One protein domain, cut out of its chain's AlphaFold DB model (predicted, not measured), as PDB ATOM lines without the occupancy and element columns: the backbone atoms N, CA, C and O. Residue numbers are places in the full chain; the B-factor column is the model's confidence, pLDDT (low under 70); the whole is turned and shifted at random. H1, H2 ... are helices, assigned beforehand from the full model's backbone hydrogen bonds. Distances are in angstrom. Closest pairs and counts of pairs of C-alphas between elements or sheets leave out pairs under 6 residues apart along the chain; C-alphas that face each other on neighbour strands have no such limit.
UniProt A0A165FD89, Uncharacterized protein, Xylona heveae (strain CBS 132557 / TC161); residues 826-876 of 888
ATOM      1  N   THR A 826     159.605 180.866 113.221       63.12
ATOM      2  CA  THR A 826     158.230 180.333 113.219       63.12
ATOM      3  C   THR A 826     157.191 181.413 113.518       63.12
ATOM      4  O   THR A 826     156.186 181.492 112.815       63.12
ATOM      5  N   GLN A 827     157.456 182.301 114.481       64.06
ATOM      6  CA  GLN A 827     156.575 183.427 114.806       64.06
ATOM      7  C   GLN A 827     156.433 184.397 113.621       64.06
ATOM      8  O   GLN A 827     155.326 184.846 113.324       64.06
ATOM      9  N   ARG A 828     157.520 184.649 112.869       70.50
ATOM     10  CA  ARG A 828     157.446 185.410 111.607       70.50
ATOM     11  C   ARG A 828     156.575 184.721 110.553       70.50
ATOM     12  O   ARG A 828     155.790 185.409 109.908       70.50
ATOM     13  N   LEU A 829     156.670 183.398 110.408       66.62
ATOM     14  CA  LEU A 829     155.866 182.646 109.437       66.62
ATOM     15  C   LEU A 829     154.366 182.665 109.787       66.62
ATOM     16  O   LEU A 829     153.538 182.951 108.926       66.62
ATOM     17  N   MET A 830     154.012 182.441 111.057       60.56
ATOM     18  CA  MET A 830     152.613 182.474 111.513       60.56
ATOM     19  C   MET A 830     151.985 183.866 111.368       60.56
ATOM     20  O   MET A 830     150.829 183.975 110.966       60.56
ATOM     21  N   SER A 831     152.760 184.933 111.600       59.56
ATOM     22  CA  SER A 831     152.289 186.320 111.459       59.56
ATOM     23  C   SER A 831     151.965 186.759 110.017       59.56
ATOM     24  O   SER A 831     151.446 187.854 109.820       59.56
ATOM     25  N   GLN A 832     152.257 185.931 109.003       66.88
ATOM     26  CA  GLN A 832     151.950 186.221 107.593       66.88
ATOM     27  C   GLN A 832     150.622 185.628 107.098       66.88
ATOM     28  O   GLN A 832     150.176 185.984 106.007       66.88
ATOM     29  N   ILE A 833     149.959 184.764 107.875       69.06
ATOM     30  CA  ILE A 833     148.631 184.245 107.525       69.06
ATOM     31  C   ILE A 833     147.585 185.158 108.187       69.06
ATOM     32  O   ILE A 833     147.515 185.183 109.415       69.06
ATOM     33  N   PRO A 834     146.738 185.891 107.435       52.59
ATOM     34  CA  PRO A 834     145.888 186.945 108.004       52.59
ATOM     35  C   PRO A 834     144.850 186.434 109.016       52.59
ATOM     36  O   PRO A 834     144.425 187.193 109.878       52.59
ATOM     37  N   ILE A 835     144.486 185.148 108.956       62.91
ATOM     38  CA  ILE A 835     143.608 184.503 109.944       62.91
ATOM     39  C   ILE A 835     144.383 184.161 111.232       62.91
ATOM     40  O   ILE A 835     143.876 184.398 112.322       62.91
ATOM     41  N   LEU A 836     145.635 183.684 111.137       55.12
ATOM     42  CA  LEU A 836     146.482 183.386 112.307       55.12
ATOM     43  C   LEU A 836     147.137 184.639 112.918       55.12
ATOM     44  O   LEU A 836     147.633 184.576 114.041       55.12
ATOM     45  N   GLY A 837     147.067 185.799 112.258       52.34
ATOM     46  CA  GLY A 837     147.410 187.088 112.871       52.34
ATOM     47  C   GLY A 837     146.566 187.413 114.116       52.34
ATOM     48  O   GLY A 837     147.041 188.097 115.016       52.34
ATOM     49  N   TRP A 838     145.351 186.855 114.219       58.75
ATOM     50  CA  TRP A 838     144.510 186.906 115.427       58.75
ATOM     51  C   TRP A 838     144.937 185.913 116.527       58.75
ATOM     52  O   TRP A 838     144.488 186.023 117.664       58.75
ATOM     53  N   PHE A 839     145.808 184.955 116.200       53.97
ATOM     54  CA  PHE A 839     146.245 183.864 117.076       53.97
ATOM     55  C   PHE A 839     147.666 184.090 117.629       53.97
ATOM     56  O   PHE A 839     148.032 183.499 118.642       53.97
ATOM     57  N   SER A 840     148.484 184.948 117.004       50.50
ATOM     58  CA  SER A 840     149.923 185.068 117.303       50.50
ATOM     59  C   SER A 840     150.304 186.100 118.381       50.50
ATOM     60  O   SER A 840     151.440 186.580 118.375       50.50
ATOM     61  N   GLY A 841     149.388 186.481 119.281       46.88
ATOM     62  CA  GLY A 841     149.649 187.489 120.321       46.88
ATOM     63  C   GLY A 841     148.754 187.356 121.554       46.88
ATOM     64  O   GLY A 841     147.641 187.866 121.544       46.88
ATOM     65  N   GLU A 842     149.267 186.683 122.592       49.06
ATOM     66  CA  GLU A 842     148.824 186.620 124.011       49.06
ATOM     67  C   GLU A 842     147.356 186.254 124.350       49.06
ATOM     68  O   GLU A 842     147.082 185.847 125.475       49.06
ATOM     69  N   VAL A 843     146.410 186.298 123.408       52.41
ATOM     70  CA  VAL A 843     144.992 185.938 123.627       52.41
ATOM     71  C   VAL A 843     144.789 184.420 123.762       52.41
ATOM     72  O   VAL A 843     143.807 183.968 124.358       52.41
ATOM     73  N   ILE A 844     145.731 183.611 123.272       56.06
ATOM     74  CA  ILE A 844     145.782 182.171 123.544       56.06
ATOM     75  C   ILE A 844     146.523 181.961 124.868       56.06
ATOM     76  O   ILE A 844     147.738 181.761 124.893       56.06
ATOM     77  N   GLY A 845     145.780 181.995 125.977       58.69
ATOM     78  CA  GLY A 845     146.278 181.473 127.249       58.69
ATOM     79  C   GLY A 845     146.657 180.003 127.067       58.69
ATOM     80  O   GLY A 845     145.865 179.232 126.530       58.69
ATOM     81  N   THR A 846     147.867 179.618 127.471       63.38
ATOM     82  CA  THR A 846     148.505 178.341 127.085       63.38
ATOM     83  C   THR A 846     147.893 177.085 127.711       63.38
ATOM     84  O   THR A 846     148.314 175.980 127.380       63.38
ATOM     85  N   ALA A 847     146.893 177.235 128.579       76.69
ATOM     86  CA  ALA A 847     146.099 176.155 129.148       76.69
ATOM     87  C   ALA A 847     144.612 176.538 129.151       76.69
ATOM     88  O   ALA A 847     144.276 177.722 129.249       76.69
ATOM     89  N   VAL A 848     143.738 175.530 129.086       83.31
ATOM     90  CA  VAL A 848     142.286 175.668 129.273       83.31
ATOM     91  C   VAL A 848     142.018 176.203 130.684       83.31
ATOM     92  O   VAL A 848     142.399 175.535 131.648       83.31
ATOM     93  N   PRO A 849     141.362 177.364 130.855       85.19
ATOM     94  CA  PRO A 849     141.025 177.850 132.186       85.19
ATOM     95  C   PRO A 849     139.946 176.970 132.820       85.19
ATOM     96  O   PRO A 849     138.818 176.899 132.331       85.19
ATOM     97  N   ARG A 850     140.310 176.299 133.914       87.44
ATOM     98  CA  ARG A 850     139.403 175.514 134.755       87.44
ATOM     99  C   ARG A 850     139.231 176.197 136.109       87.44
ATOM    100  O   ARG A 850     140.151 176.865 136.586       87.44
ATOM    101  N   LEU A 851     138.061 176.022 136.713       85.88
ATOM    102  CA  LEU A 851     137.855 176.266 138.137       85.88
ATOM    103  C   LEU A 851     138.494 175.137 138.959       85.88
ATOM    104  O   LEU A 851     138.782 174.053 138.448       85.88
ATOM    105  N   ASP A 852     138.635 175.360 140.265       80.69
ATOM    106  CA  ASP A 852     139.181 174.378 141.213       80.69
ATOM    107  C   ASP A 852     138.296 173.114 141.371       80.69
ATOM    108  O   ASP A 852     138.709 172.143 141.999       80.69
ATOM    109  N   ASN A 853     137.087 173.105 140.789       77.12
ATOM    110  CA  ASN A 853     136.199 171.938 140.690       77.12
ATOM    111  C   ASN A 853     136.358 171.139 139.375       77.12
ATOM    112  O   ASN A 853     135.636 170.166 139.174       77.12
ATOM    113  N   GLY A 854     137.261 171.552 138.477       78.50
ATOM    114  CA  GLY A 854     137.506 170.927 137.172       78.50
ATOM    115  C   GLY A 854     136.660 171.468 136.010       78.50
ATOM    116  O   GLY A 854     137.015 171.229 134.854       78.50
ATOM    117  N   GLU A 855     135.595 172.230 136.277       84.62
ATOM    118  CA  GLU A 855     134.717 172.797 135.244       84.62
ATOM    119  C   GLU A 855     135.362 173.982 134.503       84.62
ATOM    120  O   GLU A 855     136.330 174.593 134.959       84.62
ATOM    121  N   PHE A 856     134.803 174.337 133.345       89.75
ATOM    122  CA  PHE A 856     135.306 175.414 132.490       89.75
ATOM    123  C   PHE A 856     135.093 176.809 133.097       89.75
ATOM    124  O   PHE A 856     133.957 177.259 133.276       89.75
ATOM    125  N   ASP A 857     136.182 177.538 133.348       89.69
ATOM    126  CA  ASP A 857     136.118 178.899 133.881       89.69
ATOM    127  C   ASP A 857     135.806 179.899 132.767       89.69
ATOM    128  O   ASP A 857     136.694 180.517 132.183       89.69
ATOM    129  N   TRP A 858     134.515 180.101 132.508       86.38
ATOM    130  CA  TRP A 858     134.008 181.120 131.587       86.38
ATOM    131  C   TRP A 858     134.539 182.538 131.856       86.38
ATOM    132  O   TRP A 858     134.619 183.336 130.919       86.38
ATOM    133  N   VAL A 859     134.897 182.882 133.098       86.25
ATOM    134  CA  VAL A 859     135.357 184.228 133.474       86.25
ATOM    135  C   VAL A 859     136.827 184.418 133.099       86.25
ATOM    136  O   VAL A 859     137.165 185.447 132.513       86.25
ATOM    137  N   ARG A 860     137.684 183.421 133.361       83.69
ATOM    138  CA  ARG A 860     139.099 183.410 132.937       83.69
ATOM    139  C   ARG A 860     139.309 182.962 131.486       83.69
ATOM    140  O   ARG A 860     140.355 183.260 130.913       83.69
ATOM    141  N   ALA A 861     138.345 182.275 130.875       87.94
ATOM    142  CA  ALA A 861     138.395 181.837 129.483       87.94
ATOM    143  C   ALA A 861     138.540 183.025 128.529       87.94
ATOM    144  O   ALA A 861     137.629 183.850 128.392       87.94
ATOM    145  N   SER A 862     139.668 183.069 127.815       88.31
ATOM    146  CA  SER A 862     139.834 183.971 126.679       88.31
ATOM    147  C   SER A 862     138.846 183.621 125.561       88.31
ATOM    148  O   SER A 862     138.282 182.525 125.516       88.31
ATOM    149  N   PHE A 863     138.631 184.558 124.637       86.31
ATOM    150  CA  PHE A 863     137.668 184.392 123.544       86.31
ATOM    151  C   PHE A 863     137.911 183.116 122.716       86.31
ATOM    152  O   PHE A 863     136.951 182.455 122.328       86.31
ATOM    153  N   TRP A 864     139.177 182.723 122.533       85.69
ATOM    154  CA  TRP A 864     139.545 181.465 121.881       85.69
ATOM    155  C   TRP A 864     139.002 180.237 122.624       85.69
ATOM    156  O   TRP A 864     138.290 179.430 122.036       85.69
ATOM    157  N   TRP A 865     139.247 180.129 123.933       91.19
ATOM    158  CA  TRP A 865     138.753 178.999 124.724       91.19
ATOM    159  C   TRP A 865     137.223 178.941 124.788       91.19
ATOM    160  O   TRP A 865     136.656 177.852 124.782       91.19
ATOM    161  N   ARG A 866     136.540 180.094 124.773       90.62
ATOM    162  CA  ARG A 866     135.068 180.147 124.677       90.62
ATOM    163  C   ARG A 866     134.549 179.612 123.336       90.62
ATOM    164  O   ARG A 866     133.480 179.009 123.310       90.62
ATOM    165  N   ILE A 867     135.299 179.795 122.243       91.31
ATOM    166  CA  ILE A 867     134.997 179.171 120.945       91.31
ATOM    167  C   ILE A 867     135.227 177.657 121.015       91.31
ATOM    168  O   ILE A 867     134.343 176.917 120.597       91.31
ATOM    169  N   CYS A 868     136.342 177.184 121.584       90.56
ATOM    170  CA  CYS A 868     136.586 175.746 121.767       90.56
ATOM    171  C   CYS A 868     135.448 175.075 122.554       90.56
ATOM    172  O   CYS A 868     134.874 174.104 122.071       90.56
ATOM    173  N   TYR A 869     135.039 175.654 123.689       89.81
ATOM    174  CA  TYR A 869     133.921 175.146 124.492       89.81
ATOM    175  C   TYR A 869     132.594 175.129 123.712       89.81
ATOM    176  O   TYR A 869     131.811 174.189 123.826       89.81
ATOM    177  N   TRP A 870     132.330 176.152 122.892       91.62
ATOM    178  CA  TRP A 870     131.141 176.186 122.034       91.62
ATOM    179  C   TRP A 870     131.171 175.086 120.958       91.62
ATOM    180  O   TRP A 870     130.140 174.470 120.685       91.62
ATOM    181  N   ILE A 871     132.343 174.795 120.384       91.62
ATOM    182  CA  ILE A 871     132.523 173.687 119.435       91.62
ATOM    183  C   ILE A 871     132.309 172.341 120.151       91.62
ATOM    184  O   ILE A 871     131.538 171.519 119.662       91.62
ATOM    185  N   ASP A 872     132.885 172.148 121.340       92.00
ATOM    186  CA  ASP A 872     132.709 170.934 122.151       92.00
ATOM    187  C   ASP A 872     131.237 170.689 122.522       92.00
ATOM    188  O   ASP A 872     130.739 169.565 122.412       92.00
ATOM    189  N   LEU A 873     130.498 171.753 122.859       87.62
ATOM    190  CA  LEU A 873     129.066 171.695 123.165       87.62
ATOM    191  C   LEU A 873     128.200 171.306 121.951       87.62
ATOM    192  O   LEU A 873     127.232 170.564 122.108       87.62
ATOM    193  N   HIS A 874     128.517 171.807 120.750       88.62
ATOM    194  CA  HIS A 874     127.682 171.616 119.554       88.62
ATOM    195  C   HIS A 874     128.075 170.425 118.673       88.62
ATOM    196  O   HIS A 874     127.204 169.833 118.035       88.62
ATOM    197  N   PHE A 875     129.358 170.071 118.623       88.50
ATOM    198  CA  PHE A 875     129.890 168.985 117.791       88.50
ATOM    199  C   PHE A 875     130.306 167.761 118.609       88.50
ATOM    200  O   PHE A 875     130.616 166.718 118.037       88.50
ATOM    201  N   GLY A 876     130.297 167.861 119.941       84.69
ATOM    202  CA  GLY A 876     130.665 166.761 120.821       84.69
ATOM    203  C   GLY A 876     132.152 166.406 120.773       84.69
ATOM    204  O   GLY A 876     132.495 165.273 121.113       84.69
TER     205      GLY A 876
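AT A GLANCE: This is residues 826 to 876 of the 888 residues of an uncharacterized protein of Xylona heveae (strain CBS 132557 / TC161) (UniProt A0A165FD89). With little regular structure, this is a loose, winding chain: the longest helix, H2, slants away from a long looping link, its residues 870 to 875 sticking out with Gly 876, and a very short helix, H1, lies at the far end of that link. The link runs from H1 past H2, turns near Asn 853 and folds back to enter H2. The printed part has 51 residues with two named helices, H1 then H2, and no named strand; the class is all helix, with only 18 residues in named elements. It is loose, with a radius of gyration of the C-alphas of 13.1 A, and elongated, spanning 38 by 24 by 15 A.

HOW THE PARTS SIT: H2, residues 863 to 875, and H1, residues 826 to 830, are apart. In both, every O i to N i+4 pair is within hydrogen-bond range.

IN THESE COORDINATES: H2 measures 18.2 A, from C-alpha 863 at (137.668, 184.392, 123.544) to C-alpha 875 at (129.890, 168.985, 117.791). H1 begins at C-alpha 826, (158.230, 180.333, 113.219).

THE WHOLE: The C-alphas farthest apart, of Gln 832 and Asn 853, are 39.3 A apart. The link from H1 to H2, residues 831 to 862, is long. The printed part has no cut. Mean pLDDT of the printed part is 75.2; residues 826 to 827 and 829 to 846 are under 70.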